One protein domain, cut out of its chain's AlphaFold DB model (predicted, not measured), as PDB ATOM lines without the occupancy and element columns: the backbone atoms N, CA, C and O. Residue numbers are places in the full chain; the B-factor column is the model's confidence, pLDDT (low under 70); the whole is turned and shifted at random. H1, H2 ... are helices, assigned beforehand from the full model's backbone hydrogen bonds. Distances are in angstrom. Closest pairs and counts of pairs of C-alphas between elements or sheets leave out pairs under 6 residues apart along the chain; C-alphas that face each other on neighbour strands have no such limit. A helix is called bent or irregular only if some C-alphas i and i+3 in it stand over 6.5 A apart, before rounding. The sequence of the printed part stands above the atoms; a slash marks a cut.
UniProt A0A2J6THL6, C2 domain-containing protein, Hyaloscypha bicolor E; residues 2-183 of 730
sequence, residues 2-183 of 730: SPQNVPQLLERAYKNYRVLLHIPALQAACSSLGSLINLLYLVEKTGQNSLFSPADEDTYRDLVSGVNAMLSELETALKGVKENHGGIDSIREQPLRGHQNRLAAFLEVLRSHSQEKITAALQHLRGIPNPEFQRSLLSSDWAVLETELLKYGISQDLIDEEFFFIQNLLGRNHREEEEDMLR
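AT A GLANCE: This is residues 2 to 183 of the 730 residues of the protein "C2 domain-containing protein" of Hyaloscypha bicolor E (UniProt A0A2J6THL6). A long rod of helices has two lobes joined by one long helix, H4: its first part packs in an up-and-down bundle with H1, H2 and H3, and its last part runs beyond them into a looser head of H5, H6, H7 and H8. The end of H8, residues 175 to 183, sticks out from the head. The printed part has 182 residues with eight named helices, H1 to H8 in chain order, and no named strand; the class is all helix. It is loose, with a radius of gyration of the C-alphas of 22.3 A, and spans 74 by 32 by 30 A.

IN THESE COORDINATES: Find C-alpha 93 at (1.317, -15.988, -41.100); from there H4, residues 93 to 126, runs 48.6 A to C-alpha 126 at (16.455, 0.266, 2.158). Before it come H1, residues 6 to 20, 20.5 A; H2, residues 24 to 47, 34.5 A; and H3, residues 54 to 82, 41.8 A. H2 is irregular, with C-alphas 25 and 28 8.2 A apart, and has a kink of 27 degrees near residue 31. After H4 look for the short H5, residues 131 to 138, H6, residues 142 to 151, and H7, residues 156 to 161. H8, residues 163 to 183, runs 31.1 A to C-alpha 183 at (36.578, -3.660, -0.894).

HOW THE PARTS SIT: Start at the hub, H4, which touches four helices. It touches H2 at a shallow tilt of 26 degrees, the same way; their closest C-alphas, of Ala 29 and Glu 93, are 5.2 A apart. With residues 95 to 106 alone it touches H3, a hairpin at 28 degrees, closest at the C-alphas of Val 67 and His 99, 6.7 A. H1 and H2 form another hairpin, at 15 degrees, with C-alphas 20 and 30 5.5 A apart at the closest. H1 also touches H3, C-alphas 9 and 68 being closest at 6.7 A, while H1 and H4 are apart. Farther along H4, residues 115 to 119 touch H8 at a steep tilt of 52 degrees, closest at C-alphas 118 and 166, 7.4 A. H6 only just touches H4, with 3 pairs of C-alphas within 8 A, about perpendicular at 90 degrees; C-alphas 121 and 149 are closest, 6.7 A. H6 touches H7, closest at C-alphas 150 and 156, 6.8 A. H5 only just touches H8, with 3 pairs within 8 A; C-alphas 138 and 170 are closest, 7.8 A. In H1, H3, H4, H5 and H7 every O i to N i+4 pair is within hydrogen-bond range; H2 has 18 of 20, H6 5 of 6 and H8 16 of 17.

THE WHOLE: The C-alphas of Asn 84 and Leu 182, the two farthest apart, are 74.9 A from each other. The printed part has no cut, and no link is long. Mean pLDDT of the printed part is 72.7; look for values under 70 at, among others, residues 126 to 141 and 171 to 183.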
ATOM      1  N   SER A   2      -8.033   9.312 -25.802       34.16
ATOM      2  CA  SER A   2      -8.375   8.164 -24.945       34.16
ATOM      3  C   SER A   2      -7.880   6.808 -25.495       34.16
ATOM      4  O   SER A   2      -7.951   6.587 -26.705       34.16
ATOM      5  N   PRO A   3      -7.457   5.853 -24.638       43.50
ATOM      6  CA  PRO A   3      -6.975   4.520 -25.043       43.50
ATOM      7  C   PRO A   3      -8.091   3.548 -25.502       43.50
ATOM      8  O   PRO A   3      -7.961   2.334 -25.391       43.50
ATOM      9  N   GLN A   4      -9.202   4.059 -26.037       47.38
ATOM     10  CA  GLN A   4     -10.480   3.346 -26.214       47.38
ATOM     11  C   GLN A   4     -10.544   2.313 -27.363       47.38
ATOM     12  O   GLN A   4     -11.610   1.747 -27.608       47.38
ATOM     13  N   ASN A   5      -9.437   2.039 -28.060       64.75
ATOM     14  CA  ASN A   5      -9.450   1.220 -29.279       64.75
ATOM     15  C   ASN A   5      -9.039  -0.253 -29.079       64.75
ATOM     16  O   ASN A   5      -9.414  -1.083 -29.907       64.75
ATOM     17  N   VAL A   6      -8.313  -0.620 -28.013       72.56
ATOM     18  CA  VAL A   6      -7.858  -2.018 -27.832       72.56
ATOM     19  C   VAL A   6      -8.999  -3.007 -27.544       72.56
ATOM     20  O   VAL A   6      -9.010  -4.039 -28.216       72.56
ATOM     21  N   PRO A   7     -10.031  -2.697 -26.729       76.31
ATOM     22  CA  PRO A   7     -11.208  -3.564 -26.589       76.31
ATOM     23  C   PRO A   7     -11.875  -3.920 -27.926       76.31
ATOM     24  O   PRO A   7     -12.254  -5.066 -28.159       76.31
ATOM     25  N   GLN A   8     -11.964  -2.951 -28.843       80.06
ATOM     26  CA  GLN A   8     -12.560  -3.146 -30.170       80.06
ATOM     27  C   GLN A   8     -11.668  -4.007 -31.081       80.06
ATOM     28  O   GLN A   8     -12.170  -4.799 -31.882       80.06
ATOM     29  N   LEU A   9     -10.342  -3.883 -30.956       82.25
ATOM     30  CA  LEU A   9      -9.386  -4.743 -31.661       82.25
ATOM     31  C   LEU A   9      -9.381  -6.167 -31.103       82.25
ATOM     32  O   LEU A   9      -9.334  -7.107 -31.893       82.25
ATOM     33  N   LEU A  10      -9.494  -6.337 -29.783       79.50
ATOM     34  CA  LEU A  10      -9.662  -7.639 -29.142       79.50
ATOM     35  C   LEU A  10     -10.944  -8.324 -29.619       79.50
ATOM     36  O   LEU A  10     -10.881  -9.475 -30.045       79.50
ATOM     37  N   GLU A  11     -12.083  -7.624 -29.640       81.12
ATOM     38  CA  GLU A  11     -13.351  -8.177 -30.131       81.12
ATOM     39  C   GLU A  11     -13.261  -8.605 -31.609       81.12
ATOM     40  O   GLU A  11     -13.648  -9.725 -31.963       81.12
ATOM     41  N   ARG A  12     -12.681  -7.761 -32.478       84.88
ATOM     42  CA  ARG A  12     -12.450  -8.098 -33.897       84.88
ATOM     43  C   ARG A  12     -11.490  -9.273 -34.066       84.88
ATOM     44  O   ARG A  12     -11.794 -10.200 -34.818       84.88
ATOM     45  N   ALA A  13     -10.376  -9.291 -33.339       82.69
ATOM     46  CA  ALA A  13      -9.431 -10.401 -33.358       82.69
ATOM     47  C   ALA A  13     -10.096 -11.711 -32.901       82.69
ATOM     48  O   ALA A  13      -9.960 -12.724 -33.584       82.69
ATOM     49  N   TYR A  14     -10.900 -11.693 -31.832       81.81
ATOM     50  CA  TYR A  14     -11.639 -12.868 -31.351       81.81
ATOM     51  C   TYR A  14     -12.669 -13.375 -32.370       81.81
ATOM     52  O   TYR A  14     -12.838 -14.585 -32.554       81.81
ATOM     53  N   LYS A  15     -13.350 -12.456 -33.063       81.25
ATOM     54  CA  LYS A  15     -14.297 -12.774 -34.140       81.25
ATOM     55  C   LYS A  15     -13.594 -13.455 -35.318       81.25
ATOM     56  O   LYS A  15     -14.077 -14.481 -35.796       81.25
ATOM     57  N   ASN A  16     -12.438 -12.941 -35.735       80.81
ATOM     58  CA  ASN A  16     -11.634 -13.525 -36.812       80.81
ATOM     59  C   ASN A  16     -10.993 -14.862 -36.391       80.81
ATOM     60  O   ASN A  16     -10.990 -15.811 -37.174       80.81
ATOM     61  N   TYR A  17     -10.564 -14.993 -35.131       82.50
ATOM     62  CA  TYR A  17     -10.056 -16.237 -34.545       82.50
ATOM     63  C   TYR A  17     -11.100 -17.357 -34.588       82.50
ATOM     64  O   TYR A  17     -10.803 -18.447 -35.071       82.50
ATOM     65  N   ARG A  18     -12.350 -17.079 -34.186       76.56
ATOM     66  CA  ARG A  18     -13.458 -18.048 -34.290       76.56
ATOM     67  C   ARG A  18     -13.727 -18.496 -35.729       76.56
ATOM     68  O   ARG A  18     -14.079 -19.649 -35.938       76.56
ATOM     69  N   VAL A  19     -13.555 -17.619 -36.722       78.81
ATOM     70  CA  VAL A  19     -13.705 -17.989 -38.143       78.81
ATOM     71  C   VAL A  19     -12.546 -18.877 -38.610       78.81
ATOM     72  O   VAL A  19     -12.793 -19.886 -39.266       78.81
ATOM     73  N   LEU A  20     -11.302 -18.543 -38.248       75.62
ATOM     74  CA  LEU A  20     -10.112 -19.330 -38.601       75.62
ATOM     75  C   LEU A  20     -10.085 -20.712 -37.932       75.62
ATOM     76  O   LEU A  20      -9.642 -21.672 -38.554       75.62
ATOM     77  N   LEU A  21     -10.608 -20.836 -36.707       77.88
ATOM     78  CA  LEU A  21     -10.666 -22.093 -35.948       77.88
ATOM     79  C   LEU A  21     -11.425 -23.213 -36.687       77.88
ATOM     80  O   LEU A  21     -11.160 -24.392 -36.474       77.88
ATOM     81  N   HIS A  22     -12.354 -22.851 -37.577       74.06
ATOM     82  CA  HIS A  22     -13.132 -23.795 -38.382       74.06
ATOM     83  C   HIS A  22     -12.502 -24.126 -39.750       74.06
ATOM     84  O   HIS A  22     -13.123 -24.832 -40.543       74.06
ATOM     85  N   ILE A  23     -11.284 -23.647 -40.040       76.06
ATOM     86  CA  ILE A  23     -10.570 -23.887 -41.304       76.06
ATOM     87  C   ILE A  23      -9.245 -24.618 -41.002       76.06
ATOM     88  O   ILE A  23      -8.244 -23.962 -40.710       76.06
ATOM     89  N   PRO A  24      -9.188 -25.964 -41.102       72.94
ATOM     90  CA  PRO A  24      -8.008 -26.748 -40.707       72.94
ATOM     91  C   PRO A  24      -6.705 -26.334 -41.407       72.94
ATOM     92  O   PRO A  24      -5.644 -26.331 -40.792       72.94
ATOM     93  N   ALA A  25      -6.786 -25.908 -42.672       74.06
ATOM     94  CA  ALA A  25      -5.638 -25.441 -43.452       74.06
ATOM     95  C   ALA A  25      -4.989 -24.144 -42.917       74.06
ATOM     96  O   ALA A  25      -3.900 -23.787 -43.355       74.06
ATOM     97  N   LEU A  26      -5.636 -23.435 -41.985       74.38
ATOM     98  CA  LEU A  26      -5.181 -22.155 -41.430       74.38
ATOM     99  C   LEU A  26      -4.847 -22.231 -39.933       74.38
ATOM    100  O   LEU A  26      -4.777 -21.201 -39.262       74.38
ATOM    101  N   GLN A  27      -4.602 -23.431 -39.399       76.88
ATOM    102  CA  GLN A  27      -4.313 -23.637 -37.977       76.88
ATOM    103  C   GLN A  27      -3.123 -22.794 -37.475       76.88
ATOM    104  O   GLN A  27      -3.215 -22.212 -36.400       76.88
ATOM    105  N   ALA A  28      -2.059 -22.622 -38.271       75.62
ATOM    106  CA  ALA A  28      -0.913 -21.771 -37.916       75.62
ATOM    107  C   ALA A  28      -1.273 -20.272 -37.809       75.62
ATOM    108  O   ALA A  28      -0.862 -19.586 -36.867       75.62
ATOM    109  N   ALA A  29      -2.110 -19.767 -38.724       77.00
ATOM    110  CA  ALA A  29      -2.634 -18.401 -38.665       77.00
ATOM    111  C   ALA A  29      -3.622 -18.221 -37.495       77.00
ATOM    112  O   ALA A  29      -3.622 -17.177 -36.845       77.00
ATOM    113  N   CYS A  30      -4.416 -19.251 -37.179       80.19
ATOM    114  CA  CYS A  30      -5.307 -19.285 -36.020       80.19
ATOM    115  C   CYS A  30      -4.519 -19.215 -34.699       80.19
ATOM    116  O   CYS A  30      -4.781 -18.332 -33.883       80.19
ATOM    117  N   SER A  31      -3.500 -20.064 -34.524       79.56
ATOM    118  CA  SER A  31      -2.590 -20.030 -33.371       79.56
ATOM    119  C   SER A  31      -1.892 -18.677 -33.243       79.56
ATOM    120  O   SER A  31      -1.855 -18.105 -32.157       79.56
ATOM    121  N   SER A  32      -1.431 -18.112 -34.364       80.06
ATOM    122  CA  SER A  32      -0.816 -16.785 -34.389       80.06
ATOM    123  C   SER A  32      -1.782 -15.673 -33.961       80.06
ATOM    124  O   SER A  32      -1.417 -14.789 -33.183       80.06
ATOM    125  N   LEU A  33      -3.034 -15.711 -34.417       82.69
ATOM    126  CA  LEU A  33      -4.039 -14.742 -33.987       82.69
ATOM    127  C   LEU A  33      -4.404 -14.919 -32.503       82.69
ATOM    128  O   LEU A  33      -4.593 -13.923 -31.810       82.69
ATOM    129  N   GLY A  34      -4.419 -16.152 -31.987       78.31
ATOM    130  CA  GLY A  34      -4.570 -16.435 -30.554       78.31
ATOM    131  C   GLY A  34      -3.449 -15.824 -29.703       78.31
ATOM    132  O   GLY A  34      -3.721 -15.156 -28.706       78.31
ATOM    133  N   SER A  35      -2.188 -15.964 -30.131       81.81
ATOM    134  CA  SER A  35      -1.044 -15.317 -29.471       81.81
ATOM    135  C   SER A  35      -1.127 -13.787 -29.521       81.81
ATOM    136  O   SER A  35      -0.799 -13.124 -28.540       81.81
ATOM    137  N   LEU A  36      -1.607 -13.218 -30.634       83.31
ATOM    138  CA  LEU A  36      -1.819 -11.775 -30.775       83.31
ATOM    139  C   LEU A  36      -2.903 -11.256 -29.815       83.31
ATOM    140  O   LEU A  36      -2.708 -10.216 -29.194       83.31
ATOM    141  N   ILE A  37      -4.015 -11.986 -29.663       80.56
ATOM    142  CA  ILE A  37      -5.088 -11.664 -28.705       80.56
ATOM    143  C   ILE A  37      -4.531 -11.614 -27.278       80.56
ATOM    144  O   ILE A  37      -4.810 -10.662 -26.553       80.56
ATOM    145  N   ASN A  38      -3.709 -12.594 -26.891       75.62
ATOM    146  CA  ASN A  38      -3.093 -12.619 -25.563       75.62
ATOM    147  C   ASN A  38      -2.160 -11.415 -25.336       75.62
ATOM    148  O   ASN A  38      -2.253 -10.747 -24.312       75.62
ATOM    149  N   LEU A  39      -1.306 -11.086 -26.314       79.38
ATOM    150  CA  LEU A  39      -0.411  -9.926 -26.228       79.38
ATOM    151  C   LEU A  39      -1.174  -8.595 -26.158       79.38
ATOM    152  O   LEU A  39      -0.807  -7.734 -25.366       79.38
ATOM    153  N   LEU A  40      -2.247  -8.428 -26.937       81.50
ATOM    154  CA  LEU A  40      -3.105  -7.237 -26.878       81.50
ATOM    155  C   LEU A  40      -3.796  -7.092 -25.517       81.50
ATOM    156  O   LEU A  40      -3.838  -5.992 -24.976       81.50
ATOM    157  N   TYR A  41      -4.297  -8.197 -24.957       80.88
ATOM    158  CA  TYR A  41      -4.930  -8.213 -23.639       80.88
ATOM    159  C   TYR A  41      -3.943  -7.839 -22.524       80.88
ATOM    160  O   TYR A  41      -4.273  -7.038 -21.653       80.88
ATOM    161  N   LEU A  42      -2.716  -8.365 -22.578       75.12
ATOM    162  CA  LEU A  42      -1.668  -8.018 -21.617       75.12
ATOM    163  C   LEU A  42      -1.227  -6.551 -21.758       75.12
ATOM    164  O   LEU A  42      -1.171  -5.848 -20.757       75.12
ATOM    165  N   VAL A  43      -0.996  -6.058 -22.983       78.88
ATOM    166  CA  VAL A  43      -0.666  -4.639 -23.228       78.88
ATOM    167  C   VAL A  43      -1.777  -3.709 -22.726       78.88
ATOM    168  O   VAL A  43      -1.475  -2.669 -22.145       78.88
ATOM    169  N   GLU A  44      -3.050  -4.080 -22.886       79.06
ATOM    170  CA  GLU A  44      -4.161  -3.326 -22.299       79.06
ATOM    171  C   GLU A  44      -4.117  -3.352 -20.763       79.06
ATOM    172  O   GLU A  44      -4.157  -2.291 -20.138       79.06
ATOM    173  N   LYS A  45      -3.987  -4.538 -20.151       71.88
ATOM    174  CA  LYS A  45      -3.973  -4.708 -18.691       71.88
ATOM    175  C   LYS A  45      -2.826  -3.937 -18.030       71.88
ATOM    176  O   LYS A  45      -3.057  -3.182 -17.088       71.88
ATOM    177  N   THR A  46      -1.601  -4.085 -18.533       70.31
ATOM    178  CA  THR A  46      -0.418  -3.381 -18.011       70.31
ATOM    179  C   THR A  46      -0.497  -1.880 -18.325       70.31
ATOM    180  O   THR A  46      -0.128  -1.045 -17.497       70.31
ATOM    181  N   GLY A  47      -1.050  -1.506 -19.485       68.38
ATOM    182  CA  GLY A  47      -1.205  -0.116 -19.916       68.38
ATOM    183  C   GLY A  47      -2.193   0.706 -19.082       68.38
ATOM    184  O   GLY A  47      -1.935   1.880 -18.835       68.38
ATOM    185  N   GLN A  48      -3.287   0.108 -18.593       64.75
ATOM    186  CA  GLN A  48      -4.317   0.812 -17.807       64.75
ATOM    187  C   GLN A  48      -3.785   1.454 -16.507       64.75
ATOM    188  O   GLN A  48      -4.343   2.456 -16.063       64.75
ATOM    189  N   ASN A  49      -2.692   0.929 -15.938       57.59
ATOM    190  CA  ASN A  49      -2.087   1.405 -14.684       57.59
ATOM    191  C   ASN A  49      -0.726   2.116 -14.882       57.59
ATOM    192  O   ASN A  49      -0.029   2.435 -13.911       57.59
ATOM    193  N   SER A  50      -0.321   2.358 -16.133       62.88
ATOM    194  CA  SER A  50       1.013   2.858 -16.482       62.88
ATOM    195  C   SER A  50       1.009   4.339 -16.868       62.88
ATOM    196  O   SER A  50       0.085   4.839 -17.504       62.88
ATOM    197  N   LEU A  51       2.074   5.056 -16.489       63.78
ATOM    198  CA  LEU A  51       2.325   6.420 -16.957       63.78
ATOM    199  C   LEU A  51       3.160   6.315 -18.234       63.78
ATOM    200  O   LEU A  51       4.365   6.104 -18.149       63.78
ATOM    201  N   PHE A  52       2.518   6.417 -19.395       67.44
ATOM    202  CA  PHE A  52       3.210   6.428 -20.684       67.44
ATOM    203  C   PHE A  52       4.056   7.702 -20.835       67.44
ATOM    204  O   PHE A  52       3.592   8.796 -20.499       67.44
ATOM    205  N   SER A  53       5.265   7.594 -21.392       76.00
ATOM    206  CA  SER A  53       5.934   8.772 -21.949       76.00
ATOM    207  C   SER A  53       5.275   9.167 -23.284       76.00
ATOM    208  O   SER A  53       4.611   8.339 -23.915       76.00
ATOM    209  N   PRO A  54       5.480  10.399 -23.786       75.38
ATOM    210  CA  PRO A  54       4.977  10.796 -25.104       75.38
ATOM    211  C   PRO A  54       5.453   9.878 -26.246       75.38
ATOM    212  O   PRO A  54       4.711   9.648 -27.198       75.38
ATOM    213  N   ALA A  55       6.661   9.313 -26.133       77.00
ATOM    214  CA  ALA A  55       7.194   8.356 -27.101       77.00
ATOM    215  C   ALA A  55       6.488   6.990 -27.026       77.00
ATOM    216  O   ALA A  55       6.281   6.349 -28.060       77.00
ATOM    217  N   ASP A  56       6.064   6.562 -25.834       78.75
ATOM    218  CA  ASP A  56       5.299   5.323 -25.659       78.75
ATOM    219  C   ASP A  56       3.851   5.493 -26.119       78.75
ATOM    220  O   ASP A  56       3.295   4.569 -26.706       78.75
ATOM    221  N   GLU A  57       3.245   6.672 -25.927       80.00
ATOM    222  CA  GLU A  57       1.916   6.983 -26.472       80.00
ATOM    223  C   GLU A  57       1.899   6.963 -28.008       80.00
ATOM    224  O   GLU A  57       0.936   6.475 -28.609       80.00
ATOM    225  N   ASP A  58       2.945   7.488 -28.654       79.50
ATOM    226  CA  ASP A  58       3.097   7.441 -30.111       79.50
ATOM    227  C   ASP A  58       3.385   6.003 -30.589       79.50
ATOM    228  O   ASP A  58       2.702   5.507 -31.486       79.50
ATOM    229  N   THR A  59       4.290   5.275 -29.921       81.88
ATOM    230  CA  THR A  59       4.588   3.860 -30.228       81.88
ATOM    231  C   THR A  59       3.347   2.973 -30.070       81.88
ATOM    232  O   THR A  59       3.034   2.166 -30.946       81.88
ATOM    233  N   TYR A  60       2.576   3.159 -28.998       82.06
ATOM    234  CA  TYR A  60       1.303   2.478 -28.768       82.06
ATOM    235  C   TYR A  60       0.286   2.782 -29.876       82.06
ATOM    236  O   TYR A  60      -0.379   1.871 -30.370       82.06
ATOM    237  N   ARG A  61       0.192   4.040 -30.325       82.50
ATOM    238  CA  ARG A  61      -0.701   4.450 -31.423       82.50
ATOM    239  C   ARG A  61      -0.318   3.795 -32.753       82.50
ATOM    240  O   ARG A  61      -1.202   3.345 -33.489       82.50
ATOM    241  N   ASP A  62       0.975   3.675 -33.036       83.25
ATOM    242  CA  ASP A  62       1.497   2.998 -34.227       83.25
ATOM    243  C   ASP A  62       1.274   1.476 -34.174       83.25
ATOM    244  O   ASP A  62       0.919   0.853 -35.178       83.25
ATOM    245  N   LEU A  63       1.380   0.861 -32.994       82.12
ATOM    246  CA  LEU A  63       1.064  -0.557 -32.796       82.12
ATOM    247  C   LEU A  63      -0.435  -0.839 -32.954       82.12
ATOM    248  O   LEU A  63      -0.812  -1.750 -33.690       82.12
ATOM    249  N   VAL A  64      -1.288  -0.033 -32.318       84.50
ATOM    250  CA  VAL A  64      -2.756  -0.126 -32.405       84.50
ATOM    251  C   VAL A  64      -3.233   0.078 -33.846       84.50
ATOM    252  O   VAL A  64      -4.067  -0.689 -34.333       84.50
ATOM    253  N   SER A  65      -2.686   1.061 -34.567       84.19
ATOM    254  CA  SER A  65      -3.032   1.294 -35.976       84.19
ATOM    255  C   SER A  65      -2.512   0.189 -36.904       84.19
ATOM    256  O   SER A  65      -3.256  -0.262 -37.776       84.19
ATOM    257  N   GLY A  66      -1.300  -0.330 -36.675       83.00
ATOM    258  CA  GLY A  66      -0.753  -1.470 -37.412       83.00
ATOM    259  C   GLY A  66      -1.556  -2.763 -37.218       83.00
ATOM    260  O   GLY A  66      -1.875  -3.446 -38.189       83.00
ATOM    261  N   VAL A  67      -1.957  -3.072 -35.980       85.19
ATOM    262  CA  VAL A  67      -2.843  -4.210 -35.673       85.19
ATOM    263  C   VAL A  67      -4.210  -4.035 -36.336       85.19
ATOM    264  O   VAL A  67      -4.739  -4.988 -36.906       85.19
ATOM    265  N   ASN A  68      -4.773  -2.823 -36.317       86.81
ATOM    266  CA  ASN A  68      -6.034  -2.515 -36.990       86.81
ATOM    267  C   ASN A  68      -5.957  -2.723 -38.515       86.81
ATOM    268  O   ASN A  68      -6.882  -3.284 -39.108       86.81
ATOM    269  N   ALA A  69      -4.857  -2.300 -39.146       83.94
ATOM    270  CA  ALA A  69      -4.612  -2.522 -40.569       83.94
ATOM    271  C   ALA A  69      -4.523  -4.024 -40.887       83.94
ATOM    272  O   ALA A  69      -5.290  -4.515 -41.710       83.94
ATOM    273  N   MET A  70      -3.694  -4.769 -40.148       86.31
ATOM    274  CA  MET A  70      -3.531  -6.218 -40.311       86.31
ATOM    275  C   MET A  70      -4.849  -6.989 -40.110       86.31
ATOM    276  O   MET A  70      -5.181  -7.855 -40.920       86.31
ATOM    277  N   LEU A  71      -5.657  -6.655 -39.093       86.19
ATOM    278  CA  LEU A  71      -6.979  -7.274 -38.909       86.19
ATOM    279  C   LEU A  71      -7.926  -6.968 -40.078       86.19
ATOM    280  O   LEU A  71      -8.721  -7.824 -40.456       86.19
ATOM    281  N   SER A  72      -7.825  -5.780 -40.678       86.69
ATOM    282  CA  SER A  72      -8.641  -5.387 -41.834       86.69
ATOM    283  C   SER A  72      -8.192  -6.092 -43.127       86.69
ATOM    284  O   SER A  72      -9.031  -6.492 -43.938       86.69
ATOM    285  N   GLU A  73      -6.887  -6.324 -43.305       84.56
ATOM    286  CA  GLU A  73      -6.339  -7.174 -44.373       84.56
ATOM    287  C   GLU A  73      -6.798  -8.630 -44.213       84.56
ATOM    288  O   GLU A  73      -7.277  -9.237 -45.173       84.56
ATOM    289  N   LEU A  74      -6.742  -9.170 -42.990       83.75
ATOM    290  CA  LEU A  74      -7.214 -10.517 -42.665       83.75
ATOM    291  C   LEU A  74      -8.723 -10.676 -42.905       83.75
ATOM    292  O   LEU A  74      -9.149 -11.673 -43.484       83.75
ATOM    293  N   GLU A  75      -9.538  -9.696 -42.508       87.06
ATOM    294  CA  GLU A  75     -10.982  -9.660 -42.787       87.06
ATOM    295  C   GLU A  75     -11.269  -9.630 -44.295       87.06
ATOM    296  O   GLU A  75     -12.168 -10.330 -44.770       87.06
ATOM    297  N   THR A  76     -10.472  -8.879 -45.061       84.12
ATOM    298  CA  THR A  76     -10.584  -8.796 -46.525       84.12
ATOM    299  C   THR A  76     -10.196 -10.118 -47.193       84.12
ATOM    300  O   THR A  76     -10.924 -10.598 -48.063       84.12
ATOM    301  N   ALA A  77      -9.114 -10.763 -46.747       80.00
ATOM    302  CA  ALA A  77      -8.700 -12.078 -47.232       80.00
ATOM    303  C   ALA A  77      -9.734 -13.168 -46.885       80.00
ATOM    304  O   ALA A  77     -10.154 -13.926 -47.757       80.00
ATOM    305  N   LEU A  78     -10.237 -13.195 -45.644       80.75
ATOM    306  CA  LEU A  78     -11.312 -14.100 -45.212       80.75
ATOM    307  C   LEU A  78     -12.607 -13.901 -46.011       80.75
ATOM    308  O   LEU A  78     -13.311 -14.874 -46.289       80.75
ATOM    309  N   LYS A  79     -12.930 -12.661 -46.394       81.88
ATOM    310  CA  LYS A  79     -14.057 -12.366 -47.286       81.88
ATOM    311  C   LYS A  79     -13.795 -12.887 -48.704       81.88
ATOM    312  O   LYS A  79     -14.647 -13.591 -49.238       81.88
ATOM    313  N   GLY A  80     -12.610 -12.640 -49.266       73.88
ATOM    314  CA  GLY A  80     -12.209 -13.156 -50.581       73.88
ATOM    315  C   GLY A  80     -12.234 -14.686 -50.671       73.88
ATOM    316  O   GLY A  80     -12.692 -15.228 -51.676       73.88
ATOM    317  N   VAL A  81     -11.834 -15.386 -49.603       71.94
ATOM    318  CA  VAL A  81     -11.951 -16.852 -49.487       71.94
ATOM    319  C   VAL A  81     -13.420 -17.293 -49.440       71.94
ATOM    320  O   VAL A  81     -13.795 -18.223 -50.147       71.94
ATOM    321  N   LYS A  82     -14.286 -16.615 -48.670       71.62
ATOM    322  CA  LYS A  82     -15.733 -16.920 -48.623       71.62
ATOM    323  C   LYS A  82     -16.457 -16.670 -49.945       71.62
ATOM    324  O   LYS A  82     -17.428 -17.357 -50.246       71.62
ATOM    325  N   GLU A  83     -16.005 -15.687 -50.715       78.81
ATOM    326  CA  GLU A  83     -16.575 -15.331 -52.016       78.81
ATOM    327  C   GLU A  83     -15.945 -16.143 -53.171       78.81
ATOM    328  O   GLU A  83     -16.321 -15.940 -54.321       78.81
ATOM    329  N   ASN A  84     -15.015 -17.075 -52.900       66.19
ATOM    330  CA  ASN A  84     -14.212 -17.824 -53.889       66.19
ATOM    331  C   ASN A  84     -13.365 -16.944 -54.839       66.19
ATOM    332  O   ASN A  84     -12.955 -17.395 -55.908       66.19
ATOM    333  N   HIS A  85     -13.083 -15.694 -54.462       57.56
ATOM    334  CA  HIS A  85     -12.274 -14.750 -55.248       57.56
ATOM    335  C   HIS A  85     -10.777 -14.778 -54.880       57.56
ATOM    336  O   HIS A  85      -9.967 -14.152 -55.561       57.56
ATOM    337  N   GLY A  86     -10.388 -15.500 -53.822       57.84
ATOM    338  CA  GLY A  86      -8.994 -15.666 -53.407       57.84
ATOM    339  C   GLY A  86      -8.715 -17.049 -52.817       57.84
ATOM    340  O   GLY A  86      -9.562 -17.627 -52.138       57.84
ATOM    341  N   GLY A  87      -7.516 -17.579 -53.075       64.19
ATOM    342  CA  GLY A  87      -7.046 -18.828 -52.474       64.19
ATOM    343  C   GLY A  87      -6.713 -18.677 -50.987       64.19
ATOM    344  O   GLY A  87      -6.436 -17.575 -50.506       64.19
ATOM    345  N   ILE A  88      -6.696 -19.801 -50.265       65.12
ATOM    346  CA  ILE A  88      -6.358 -19.867 -48.830       65.12
ATOM    347  C   ILE A  88      -4.958 -19.272 -48.558       65.12
ATOM    348  O   ILE A  88      -4.767 -18.600 -47.546       65.12
ATOM    349  N   ASP A  89      -4.035 -19.387 -49.520       62.97
ATOM    350  CA  ASP A  89      -2.667 -18.832 -49.502       62.97
ATOM    351  C   ASP A  89      -2.587 -17.292 -49.390       62.97
ATOM    352  O   ASP A  89      -1.509 -16.725 -49.179       62.97
ATOM    353  N   SER A  90      -3.717 -16.590 -49.543       63.56
ATOM    354  CA  SER A  90      -3.814 -15.147 -49.283       63.56
ATOM    355  C   SER A  90      -3.696 -14.802 -47.791       63.56
ATOM    356  O   SER A  90      -3.273 -13.697 -47.451       63.56
ATOM    357  N   ILE A  91      -4.001 -15.748 -46.895       70.81
ATOM    358  CA  ILE A  91      -3.916 -15.576 -45.440       70.81
ATOM    359  C   ILE A  91      -2.521 -16.012 -44.975       70.81
ATOM    360  O   ILE A  91      -2.266 -17.180 -44.683       70.81
ATOM    361  N   ARG A  92      -1.586 -15.056 -44.934       67.25
ATOM    362  CA  ARG A  92      -0.179 -15.296 -44.576       67.25
ATOM    363  C   ARG A  92       0.074 -15.140 -43.074       67.25
ATOM    364  O   ARG A  92      -0.390 -14.192 -42.452       67.25
ATOM    365  N   GLU A  93       0.897 -16.025 -42.513       66.81
ATOM    366  CA  GLU A  93       1.317 -15.988 -41.100       66.81
ATOM    367  C   GLU A  93       2.333 -14.866 -40.799       66.81
ATOM    368  O   GLU A  93       2.323 -14.272 -39.722       66.81
ATOM    369  N   GLN A  94       3.212 -14.540 -41.756       67.25
ATOM    370  CA  GLN A  94       4.332 -13.613 -41.535       67.25
ATOM    371  C   GLN A  94       3.918 -12.209 -41.033       67.25
ATOM    372  O   GLN A  94       4.558 -11.736 -40.091       67.25
ATOM    373  N   PRO A  95       2.865 -11.546 -41.562       75.12
ATOM    374  CA  PRO A  95       2.393 -10.268 -41.019       75.12
ATOM    375  C   PRO A  95       1.899 -10.381 -39.570       75.12
ATOM    376  O   PRO A  95       2.302  -9.581 -38.726       75.12
ATOM    377  N   LEU A  96       1.101 -11.410 -39.250       73.50
ATOM    378  CA  LEU A  96       0.611 -11.680 -37.888       73.50
ATOM    379  C   LEU A  96       1.781 -11.788 -36.898       73.50
ATOM    380  O   LEU A  96       1.788 -11.115 -35.867       73.50
ATOM    381  N   ARG A  97       2.804 -12.574 -37.250       74.62
ATOM    382  CA  ARG A  97       4.006 -12.768 -36.430       74.62
ATOM    383  C   ARG A  97       4.869 -11.506 -36.316       74.62
ATOM    384  O   ARG A  97       5.427 -11.231 -35.257       74.62
ATOM    385  N   GLY A  98       4.926 -10.689 -37.367       78.38
ATOM    386  CA  GLY A  98       5.569  -9.373 -37.329       78.38
ATOM    387  C   GLY A  98       4.933  -8.428 -36.301       78.38
ATOM    388  O   GLY A  98       5.652  -7.761 -35.558       78.38
ATOM    389  N   HIS A  99       3.600  -8.412 -36.204       80.38
ATOM    390  CA  HIS A  99       2.885  -7.605 -35.208       80.38
ATOM    391  C   HIS A  99       2.969  -8.182 -33.786       80.38
ATOM    392  O   HIS A  99       3.121  -7.401 -32.846       80.38
ATOM    393  N   GLN A 100       2.965  -9.510 -33.613       82.12
ATOM    394  CA  GLN A 100       3.247 -10.147 -32.314       82.12
ATOM    395  C   GLN A 100       4.601  -9.705 -31.750       82.12
ATOM    396  O   GLN A 100       4.663  -9.239 -30.618       82.12
ATOM    397  N   ASN A 101       5.674  -9.807 -32.542       81.69
ATOM    398  CA  ASN A 101       7.026  -9.471 -32.090       81.69
ATOM    399  C   ASN A 101       7.126  -8.008 -31.625       81.69
ATOM    400  O   ASN A 101       7.789  -7.718 -30.633       81.69
ATOM    401  N   ARG A 102       6.444  -7.089 -32.321       81.50
ATOM    402  CA  ARG A 102       6.406  -5.666 -31.956       81.50
ATOM    403  C   ARG A 102       5.583  -5.402 -30.689       81.50
ATOM    404  O   ARG A 102       6.012  -4.607 -29.862       81.50
ATOM    405  N   LEU A 103       4.447  -6.081 -30.509       81.62
ATOM    406  CA  LEU A 103       3.652  -5.997 -29.275       81.62
ATOM    407  C   LEU A 103       4.378  -6.607 -28.072       81.62
ATOM    408  O   LEU A 103       4.327  -6.031 -26.995       81.62
ATOM    409  N   ALA A 104       5.073  -7.732 -28.252       80.19
ATOM    410  CA  ALA A 104       5.885  -8.346 -27.206       80.19
ATOM    411  C   ALA A 104       7.044  -7.426 -26.790       80.19
ATOM    412  O   ALA A 104       7.223  -7.173 -25.605       80.19
ATOM    413  N   ALA A 105       7.768  -6.843 -27.754       82.25
ATOM    414  CA  ALA A 105       8.817  -5.866 -27.464       82.25
ATOM    415  C   ALA A 105       8.285  -4.619 -26.731       82.25
ATOM    416  O   ALA A 105       8.941  -4.118 -25.825       82.25
ATOM    417  N   PHE A 106       7.087  -4.139 -27.080       82.50
ATOM    418  CA  PHE A 106       6.453  -3.019 -26.379       82.50
ATOM    419  C   PHE A 106       5.959  -3.392 -24.974       82.50
ATOM    420  O   PHE A 106       6.080  -2.596 -24.050       82.50
ATOM    421  N   LEU A 107       5.457  -4.614 -24.785       80.25
ATOM    422  CA  LEU A 107       5.076  -5.134 -23.473       80.25
ATOM    423  C   LEU A 107       6.277  -5.199 -22.519       80.25
ATOM    424  O   LEU A 107       6.131  -4.832 -21.358       80.25
ATOM    425  N   GLU A 108       7.464  -5.578 -23.000       79.38
ATOM    426  CA  GLU A 108       8.701  -5.509 -22.204       79.38
ATOM    427  C   GLU A 108       9.056  -4.063 -21.807       79.38
ATOM    428  O   GLU A 108       9.479  -3.832 -20.677       79.38
ATOM    429  N   VAL A 109       8.807  -3.066 -22.670       80.25
ATOM    430  CA  VAL A 109       8.964  -1.641 -22.302       80.25
ATOM    431  C   VAL A 109       7.969  -1.247 -21.203       80.25
ATOM    432  O   VAL A 109       8.380  -0.695 -20.184       80.25
ATOM    433  N   LEU A 110       6.686  -1.608 -21.327       74.62
ATOM    434  CA  LEU A 110       5.695  -1.344 -20.271       74.62
ATOM    435  C   LEU A 110       6.057  -2.012 -18.937       74.62
ATOM    436  O   LEU A 110       5.889  -1.399 -17.881       74.62
ATOM    437  N   ARG A 111       6.594  -3.237 -18.977       75.19
ATOM    438  CA  ARG A 111       7.089  -3.940 -17.785       75.19
ATOM    439  C   ARG A 111       8.355  -3.309 -17.214       75.19
ATOM    440  O   ARG A 111       8.488  -3.254 -15.999       75.19
ATOM    441  N   SER A 112       9.242  -2.751 -18.039       76.81
ATOM    442  CA  SER A 112      10.396  -2.007 -17.524       76.81
ATOM    443  C   SER A 112       9.967  -0.805 -16.672       76.81
ATOM    444  O   SER A 112      10.512  -0.616 -15.592       76.81
ATOM    445  N   HIS A 113       8.899  -0.084 -17.037       75.62
ATOM    446  CA  HIS A 113       8.382   1.027 -16.223       75.62
ATOM    447  C   HIS A 113       7.715   0.603 -14.906       75.62
ATOM    448  O   HIS A 113       7.794   1.335 -13.913       75.62
ATOM    449  N   SER A 114       7.051  -0.558 -14.844       74.94
ATOM    450  CA  SER A 114       6.569  -1.090 -13.559       74.94
ATOM    451  C   SER A 114       7.727  -1.588 -12.689       74.94
ATOM    452  O   SER A 114       7.772  -1.285 -11.495       74.94
ATOM    453  N   GLN A 115       8.704  -2.265 -13.292       80.94
ATOM    454  CA  GLN A 115       9.923  -2.739 -12.636       80.94
ATOM    455  C   GLN A 115      10.809  -1.588 -12.128       80.94
ATOM    456  O   GLN A 115      11.368  -1.690 -11.037       80.94
ATOM    457  N   GLU A 116      10.884  -0.457 -12.836       81.06
ATOM    458  CA  GLU A 116      11.548   0.779 -12.389       81.06
ATOM    459  C   GLU A 116      10.880   1.359 -11.134       81.06
ATOM    460  O   GLU A 116      11.571   1.670 -10.162       81.06
ATOM    461  N   LYS A 117       9.541   1.447 -11.102       77.81
ATOM    462  CA  LYS A 117       8.793   1.899  -9.910       77.81
ATOM    463  C   LYS A 117       9.035   0.988  -8.706       77.81
ATOM    464  O   LYS A 117       9.288   1.479  -7.607       77.81
ATOM    465  N   ILE A 118       8.991  -0.327  -8.923       81.00
ATOM    466  CA  ILE A 118       9.297  -1.346  -7.910       81.00
ATOM    467  C   ILE A 118      10.737  -1.180  -7.400       81.00
ATOM    468  O   ILE A 118      10.966  -1.132  -6.193       81.00
ATOM    469  N   THR A 119      11.704  -1.022  -8.307       83.25
ATOM    470  CA  THR A 119      13.125  -0.812  -7.982       83.25
ATOM    471  C   THR A 119      13.324   0.441  -7.132       83.25
ATOM    472  O   THR A 119      13.992   0.379  -6.100       83.25
ATOM    473  N   ALA A 120      12.700   1.560  -7.509       81.25
ATOM    474  CA  ALA A 120      12.774   2.813  -6.765       81.25
ATOM    475  C   ALA A 120      12.144   2.704  -5.363       81.25
ATOM    476  O   ALA A 120      12.722   3.192  -4.390       81.25
ATOM    477  N   ALA A 121      11.002   2.019  -5.226       80.81
ATOM    478  CA  ALA A 121      10.374   1.775  -3.926       80.81
ATOM    479  C   ALA A 121      11.256   0.899  -3.017       80.81
ATOM    480  O   ALA A 121      11.466   1.235  -1.854       80.81
ATOM    481  N   LEU A 122      11.845  -0.176  -3.553       77.69
ATOM    482  CA  LEU A 122      12.759  -1.059  -2.817       77.69
ATOM    483  C   LEU A 122      14.056  -0.344  -2.397       77.69
ATOM    484  O   LEU A 122      14.542  -0.551  -1.282       77.69
ATOM    485  N   GLN A 123      14.597   0.537  -3.243       77.94
ATOM    486  CA  GLN A 123      15.727   1.404  -2.891       77.94
ATOM    487  C   GLN A 123      15.365   2.390  -1.770       77.94
ATOM    488  O   GLN A 123      16.134   2.551  -0.823       77.94
ATOM    489  N   HIS A 124      14.182   3.010  -1.828       77.44
ATOM    490  CA  HIS A 124      13.727   3.930  -0.785       77.44
ATOM    491  C   HIS A 124      13.488   3.210   0.554       77.44
ATOM    492  O   HIS A 124      13.895   3.708   1.602       77.44
ATOM    493  N   LEU A 125      12.907   2.005   0.525       73.50
ATOM    494  CA  LEU A 125      12.711   1.150   1.700       73.50
ATOM    495  C   LEU A 125      14.034   0.776   2.390       73.50
ATOM    496  O   LEU A 125      14.104   0.791   3.618       73.50
ATOM    497  N   ARG A 126      15.102   0.516   1.624       66.38
ATOM    498  CA  ARG A 126      16.455   0.266   2.158       66.38
ATOM    499  C   ARG A 126      17.059   1.482   2.873       66.38
ATOM    500  O   ARG A 126      17.776   1.308   3.857       66.38
ATOM    501  N   GLY A 127      16.739   2.695   2.418       60.28
ATOM    502  CA  GLY A 127      17.188   3.953   3.029       60.28
ATOM    503  C   GLY A 127      16.557   4.276   4.391       60.28
ATOM    504  O   GLY A 127      16.981   5.230   5.043       60.28
ATOM    505  N   ILE A 128      15.560   3.505   4.843       68.00
ATOM    506  CA  ILE A 128      14.921   3.691   6.150       68.00
ATOM    507  C   ILE A 128      15.794   3.032   7.235       68.00
ATOM    508  O   ILE A 128      16.001   1.818   7.189       68.00
ATOM    509  N   PRO A 129      16.269   3.777   8.256       54.00
ATOM    510  CA  PRO A 129      17.141   3.252   9.308       54.00
ATOM    511  C   PRO A 129      16.343   2.490  10.384       54.00
ATOM    512  O   PRO A 129      16.370   2.838  11.564       54.00
ATOM    513  N   ASN A 130      15.602   1.456   9.977       63.41
ATOM    514  CA  ASN A 130      14.909   0.538  10.878       63.41
ATOM    515  C   ASN A 130      15.558  -0.862  10.788       63.41
ATOM    516  O   ASN A 130      15.350  -1.559   9.793       63.41
ATOM    517  N   PRO A 131      16.317  -1.301  11.812       56.34
ATOM    518  CA  PRO A 131      17.068  -2.555  11.765       56.34
ATOM    519  C   PRO A 131      16.188  -3.813  11.828       56.34
ATOM    520  O   PRO A 131      16.613  -4.868  11.360       56.34
ATOM    521  N   GLU A 132      14.969  -3.737  12.372       55.34
ATOM    522  CA  GLU A 132      14.016  -4.858  12.319       55.34
ATOM    523  C   GLU A 132      13.445  -5.006  10.908       55.34
ATOM    524  O   GLU A 132      13.380  -6.110  10.369       55.34
ATOM    525  N   PHE A 133      13.133  -3.882  10.263       56.84
ATOM    526  CA  PHE A 133      12.628  -3.875   8.896       56.84
ATOM    527  C   PHE A 133      13.694  -4.304   7.870       56.84
ATOM    528  O   PHE A 133      13.421  -5.128   6.995       56.84
ATOM    529  N   GLN A 134      14.938  -3.836   8.022       60.41
ATOM    530  CA  GLN A 134      16.069  -4.308   7.214       60.41
ATOM    531  C   GLN A 134      16.297  -5.820   7.386       60.41
ATOM    532  O   GLN A 134      16.544  -6.512   6.401       60.41
ATOM    533  N   ARG A 135      16.116  -6.369   8.598       57.09
ATOM    534  CA  ARG A 135      16.118  -7.826   8.808       57.09
ATOM    535  C   ARG A 135      14.961  -8.530   8.100       57.09
ATOM    536  O   ARG A 135      15.225  -9.561   7.498       57.09
ATOM    537  N   SER A 136      13.737  -7.990   8.099       57.28
ATOM    538  CA  SER A 136      12.611  -8.601   7.358       57.28
ATOM    539  C   SER A 136      12.794  -8.582   5.832       57.28
ATOM    540  O   SER A 136      12.421  -9.538   5.151       57.28
ATOM    541  N   LEU A 137      13.439  -7.533   5.302       56.25
ATOM    542  CA  LEU A 137      13.856  -7.431   3.897       56.25
ATOM    543  C   LEU A 137      14.898  -8.499   3.529       56.25
ATOM    544  O   LEU A 137      14.824  -9.077   2.448       56.25
ATOM    545  N   LEU A 138      15.852  -8.772   4.426       54.84
ATOM    546  CA  LEU A 138      16.879  -9.803   4.247       54.84
ATOM    547  C   LEU A 138      16.331 -11.225   4.473       54.84
ATOM    548  O   LEU A 138      16.725 -12.154   3.772       54.84
ATOM    549  N   SER A 139      15.385 -11.409   5.398       52.81
ATOM    550  CA  SER A 139      14.758 -12.707   5.689       52.81
ATOM    551  C   SER A 139      13.647 -13.101   4.712       52.81
ATOM    552  O   SER A 139      13.009 -14.131   4.914       52.81
ATOM    553  N   SER A 140      13.413 -12.308   3.659       55.72
ATOM    554  CA  SER A 140      12.407 -12.568   2.618       55.72
ATOM    555  C   SER A 140      10.971 -12.732   3.150       55.72
ATOM    556  O   SER A 140      10.211 -13.550   2.629       55.72
ATOM    557  N   ASP A 141      10.578 -11.961   4.174       68.00
ATOM    558  CA  ASP A 141       9.188 -11.964   4.652       68.00
ATOM    559  C   ASP A 141       8.283 -11.217   3.656       68.00
ATOM    560  O   ASP A 141       8.157  -9.987   3.673       68.00
ATOM    561  N   TRP A 142       7.679 -11.984   2.744       70.38
ATOM    562  CA  TRP A 142       6.883 -11.449   1.642       70.38
ATOM    563  C   TRP A 142       5.687 -10.623   2.116       70.38
ATOM    564  O   TRP A 142       5.404  -9.587   1.524       70.38
ATOM    565  N   ALA A 143       5.024 -11.021   3.207       73.81
ATOM    566  CA  ALA A 143       3.839 -10.323   3.705       73.81
ATOM    567  C   ALA A 143       4.184  -8.920   4.233       73.81
ATOM    568  O   ALA A 143       3.429  -7.965   4.030       73.81
ATOM    569  N   VAL A 144       5.349  -8.776   4.872       73.50
ATOM    570  CA  VAL A 144       5.871  -7.469   5.296       73.50
ATOM    571  C   VAL A 144       6.264  -6.634   4.076       73.50
ATOM    572  O   VAL A 144       5.881  -5.468   3.985       73.50
ATOM    573  N   LEU A 145       6.966  -7.229   3.107       74.75
ATOM    574  CA  LEU A 145       7.400  -6.534   1.893       74.75
ATOM    575  C   LEU A 145       6.223  -6.019   1.048       74.75
ATOM    576  O   LEU A 145       6.223  -4.862   0.633       74.75
ATOM    577  N   GLU A 146       5.212  -6.857   0.832       79.75
ATOM    578  CA  GLU A 146       3.960  -6.533   0.145       79.75
ATOM    579  C   GLU A 146       3.246  -5.361   0.838       79.75
ATOM    580  O   GLU A 146       2.918  -4.359   0.196       79.75
ATOM    581  N   THR A 147       3.105  -5.434   2.168       80.06
ATOM    582  CA  THR A 147       2.488  -4.379   2.992       80.06
ATOM    583  C   THR A 147       3.219  -3.039   2.874       80.06
ATOM    584  O   THR A 147       2.583  -1.985   2.913       80.06
ATOM    585  N   GLU A 148       4.544  -3.046   2.723       78.00
ATOM    586  CA  GLU A 148       5.330  -1.826   2.531       78.00
ATOM    587  C   GLU A 148       5.284  -1.308   1.086       78.00
ATOM    588  O   GLU A 148       5.092  -0.110   0.893       78.00
ATOM    589  N   LEU A 149       5.378  -2.170   0.065       79.81
ATOM    590  CA  LEU A 149       5.279  -1.769  -1.349       79.81
ATOM    591  C   LEU A 149       3.910  -1.147  -1.681       79.81
ATOM    592  O   LEU A 149       3.850  -0.153  -2.413       79.81
ATOM    593  N   LEU A 150       2.833  -1.639  -1.058       83.69
ATOM    594  CA  LEU A 150       1.496  -1.033  -1.121       83.69
ATOM    595  C   LEU A 150       1.492   0.446  -0.680       83.69
ATOM    596  O   LEU A 150       0.771   1.259  -1.263       83.69
ATOM    597  N   LYS A 151       2.336   0.846   0.286       81.31
ATOM    598  CA  LYS A 151       2.437   2.250   0.743       81.31
ATOM    599  C   LYS A 151       3.093   3.178  -0.283       81.31
ATOM    600  O   LYS A 151       2.878   4.385  -0.214       81.31
ATOM    601  N   TYR A 152       3.840   2.636  -1.247       77.88
ATOM    602  CA  TYR A 152       4.402   3.385  -2.382       77.88
ATOM    603  C   TYR A 152       3.443   3.430  -3.585       77.88
ATOM    604  O   TYR A 152       3.820   3.890  -4.661       77.88
ATOM    605  N   GLY A 153       2.192   2.978  -3.417       71.56
ATOM    606  CA  GLY A 153       1.173   2.997  -4.468       71.56
ATOM    607  C   GLY A 153       1.352   1.913  -5.534       71.56
ATOM    608  O   GLY A 153       0.790   2.031  -6.621       71.56
ATOM    609  N   ILE A 154       2.132   0.869  -5.240       80.50
ATOM    610  CA  ILE A 154       2.260  -0.322  -6.086       80.50
ATOM    611  C   ILE A 154       1.100  -1.254  -5.723       80.50
ATOM    612  O   ILE A 154       0.931  -1.585  -4.554       80.50
ATOM    613  N   SER A 155       0.267  -1.647  -6.690       77.12
ATOM    614  CA  SER A 155      -0.884  -2.518  -6.421       77.12
ATOM    615  C   SER A 155      -0.460  -3.954  -6.099       77.12
ATOM    616  O   SER A 155       0.542  -4.440  -6.620       77.12
ATOM    617  N   GLN A 156      -1.272  -4.653  -5.301       76.31
ATOM    618  CA  GLN A 156      -1.068  -6.068  -4.969       76.31
ATOM    619  C   GLN A 156      -0.930  -6.939  -6.228       76.31
ATOM    620  O   GLN A 156       0.051  -7.663  -6.356       76.31
ATOM    621  N   ASP A 157      -1.825  -6.766  -7.209       70.81
ATOM    622  CA  ASP A 157      -1.757  -7.475  -8.497       70.81
ATOM    623  C   ASP A 157      -0.391  -7.321  -9.195       70.81
ATOM    624  O   ASP A 157       0.093  -8.256  -9.825       70.81
ATOM    625  N   LEU A 158       0.240  -6.146  -9.086       71.69
ATOM    626  CA  LEU A 158       1.528  -5.858  -9.721       71.69
ATOM    627  C   LEU A 158       2.712  -6.419  -8.916       71.69
ATOM    628  O   LEU A 158       3.719  -6.815  -9.499       71.69
ATOM    629  N   ILE A 159       2.585  -6.470  -7.586       74.75
ATOM    630  CA  ILE A 159       3.546  -7.121  -6.683       74.75
ATOM    631  C   ILE A 159       3.564  -8.636  -6.945       74.75
ATOM    632  O   ILE A 159       4.641  -9.222  -7.054       74.75
ATOM    633  N   ASP A 160       2.389  -9.246  -7.125       73.69
ATOM    634  CA  ASP A 160       2.243 -10.667  -7.457       73.69
ATOM    635  C   ASP A 160       2.739 -10.990  -8.881       73.69
ATOM    636  O   ASP A 160       3.436 -11.988  -9.082       73.69
ATOM    637  N   GLU A 161       2.440 -10.144  -9.877       71.38
ATOM    638  CA  GLU A 161       2.915 -10.321 -11.262       71.38
ATOM    639  C   GLU A 161       4.444 -10.211 -11.399       71.38
ATOM    640  O   GLU A 161       5.046 -10.933 -12.198       71.38
ATOM    641  N   GLU A 162       5.091  -9.352 -10.605       76.38
ATOM    642  CA  GLU A 162       6.542  -9.128 -10.631       76.38
ATOM    643  C   GLU A 162       7.292  -9.805  -9.460       76.38
ATOM    644  O   GLU A 162       8.458  -9.488  -9.204       76.38
ATOM    645  N   PHE A 163       6.678 -10.794  -8.790       74.19
ATOM    646  CA  PHE A 163       7.259 -11.553  -7.664       74.19
ATOM    647  C   PHE A 163       8.721 -11.969  -7.906       74.19
ATOM    648  O   PHE A 163       9.623 -11.664  -7.121       74.19
ATOM    649  N   PHE A 164       8.983 -12.626  -9.042       68.44
ATOM    650  CA  PHE A 164      10.320 -13.120  -9.387       68.44
ATOM    651  C   PHE A 164      11.312 -11.998  -9.708       68.44
ATOM    652  O   PHE A 164      12.514 -12.177  -9.509       68.44
ATOM    653  N   PHE A 165      10.851 -10.848 -10.203       76.81
ATOM    654  CA  PHE A 165      11.709  -9.683 -10.414       76.81
ATOM    655  C   PHE A 165      12.140  -9.092  -9.065       76.81
ATOM    656  O   PHE A 165      13.336  -8.920  -8.828       76.81
ATOM    657  N   ILE A 166      11.183  -8.884  -8.153       75.75
ATOM    658  CA  ILE A 166      11.418  -8.382  -6.791       75.75
ATOM    659  C   ILE A 166      12.397  -9.294  -6.037       75.75
ATOM    660  O   ILE A 166      13.397  -8.819  -5.495       75.75
ATOM    661  N   GLN A 167      12.155 -10.608  -6.055       73.12
ATOM    662  CA  GLN A 167      13.003 -11.594  -5.382       73.12
ATOM    663  C   GLN A 167      14.441 -11.601  -5.936       73.12
ATOM    664  O   GLN A 167      15.404 -11.617  -5.166       73.12
ATOM    665  N   ASN A 168      14.607 -11.536  -7.263       73.00
ATOM    666  CA  ASN A 168      15.929 -11.475  -7.892       73.00
ATOM    667  C   ASN A 168      16.669 -10.162  -7.591       73.00
ATOM    668  O   ASN A 168      17.888 -10.183  -7.419       73.00
ATOM    669  N   LEU A 169      15.961  -9.031  -7.524       72.56
ATOM    670  CA  LEU A 169      16.560  -7.733  -7.208       72.56
ATOM    671  C   LEU A 169      17.078  -7.697  -5.762       72.56
ATOM    672  O   LEU A 169      18.213  -7.286  -5.524       72.56
ATOM    673  N   LEU A 170      16.289  -8.199  -4.806       70.56
ATOM    674  CA  LEU A 170      16.714  -8.335  -3.408       70.56
ATOM    675  C   LEU A 170      17.929  -9.269  -3.267       70.56
ATOM    676  O   LEU A 170      18.886  -8.924  -2.575       70.56
ATOM    677  N   GLY A 171      17.928 -10.404  -3.975       62.81
ATOM    678  CA  GLY A 171      19.032 -11.369  -3.955       62.81
ATOM    679  C   GLY A 171      20.333 -10.869  -4.596       62.81
ATOM    680  O   GLY A 171      21.414 -11.209  -4.118       62.81
ATOM    681  N   ARG A 172      20.267 -10.044  -5.652       59.06
ATOM    682  CA  ARG A 172      21.468  -9.434  -6.260       59.06
ATOM    683  C   ARG A 172      22.141  -8.443  -5.320       59.06
ATOM    684  O   ARG A 172      23.348  -8.526  -5.119       59.06
ATOM    685  N   ASN A 173      21.360  -7.558  -4.709       54.84
ATOM    686  CA  ASN A 173      21.901  -6.460  -3.910       54.84
ATOM    687  C   ASN A 173      22.534  -6.947  -2.590       54.84
ATOM    688  O   ASN A 173      23.474  -6.328  -2.101       54.84
ATOM    689  N   HIS A 174      22.086  -8.086  -2.040       53.88
ATOM    690  CA  HIS A 174      22.756  -8.743  -0.906       53.88
ATOM    691  C   HIS A 174      24.203  -9.151  -1.254       53.88
ATOM    692  O   HIS A 174      25.089  -9.099  -0.405       53.88
ATOM    693  N   ARG A 175      24.456  -9.528  -2.512       51.12
ATOM    694  CA  ARG A 175      25.778  -9.947  -2.994       51.12
ATOM    695  C   ARG A 175      26.724  -8.762  -3.204       51.12
ATOM    696  O   ARG A 175      27.914  -8.876  -2.939       51.12
ATOM    697  N   GLU A 176      26.191  -7.619  -3.634       52.31
ATOM    698  CA  GLU A 176      26.958  -6.373  -3.779       52.31
ATOM    699  C   GLU A 176      27.360  -5.782  -2.415       52.31
ATOM    700  O   GLU A 176      28.484  -5.310  -2.264       52.31
ATOM    701  N   GLU A 177      26.504  -5.882  -1.389       50.19
ATOM    702  CA  GLU A 177      26.842  -5.460  -0.016       50.19
ATOM    703  C   GLU A 177      27.953  -6.317   0.620       50.19
ATOM    704  O   GLU A 177      28.800  -5.791   1.344       50.19
ATOM    705  N   GLU A 178      28.010  -7.619   0.315       50.81
ATOM    706  CA  GLU A 178      29.133  -8.484   0.707       50.81
ATOM    707  C   GLU A 178      30.435  -8.112  -0.032       50.81
ATOM    708  O   GLU A 178      31.503  -8.065   0.584       50.81
ATOM    709  N   GLU A 179      30.363  -7.777  -1.326       44.88
ATOM    710  CA  GLU A 179      31.529  -7.353  -2.118       44.88
ATOM    711  C   GLU A 179      32.072  -5.966  -1.719       44.88
ATOM    712  O   GLU A 179      33.291  -5.777  -1.673       44.88
ATOM    713  N   ASP A 180      31.220  -4.999  -1.365       42.19
ATOM    714  CA  ASP A 180      31.673  -3.674  -0.911       42.19
ATOM    715  C   ASP A 180      32.215  -3.688   0.533       42.19
ATOM    716  O   ASP A 180      33.117  -2.906   0.856       42.19
ATOM    717  N   MET A 181      31.776  -4.618   1.393       44.47
ATOM    718  CA  MET A 181      32.457  -4.877   2.673       44.47
ATOM    719  C   MET A 181      33.867  -5.457   2.472       44.47
ATOM    720  O   MET A 181      34.782  -5.111   3.219       44.47
ATOM    721  N   LEU A 182      34.077  -6.272   1.432       42.31
ATOM    722  CA  LEU A 182      35.399  -6.801   1.069       42.31
ATOM    723  C   LEU A 182      36.328  -5.738   0.451       42.31
ATOM    724  O   LEU A 182      37.544  -5.814   0.627       42.31
ATOM    725  N   ARG A 183      35.787  -4.726  -0.241       40.62
ATOM    726  CA  ARG A 183      36.578  -3.660  -0.894       40.62
ATOM    727  C   ARG A 183      37.111  -2.573   0.036       40.62
ATOM    728  O   ARG A 183      38.098  -1.930  -0.308       40.62
TER     729      ARG A 183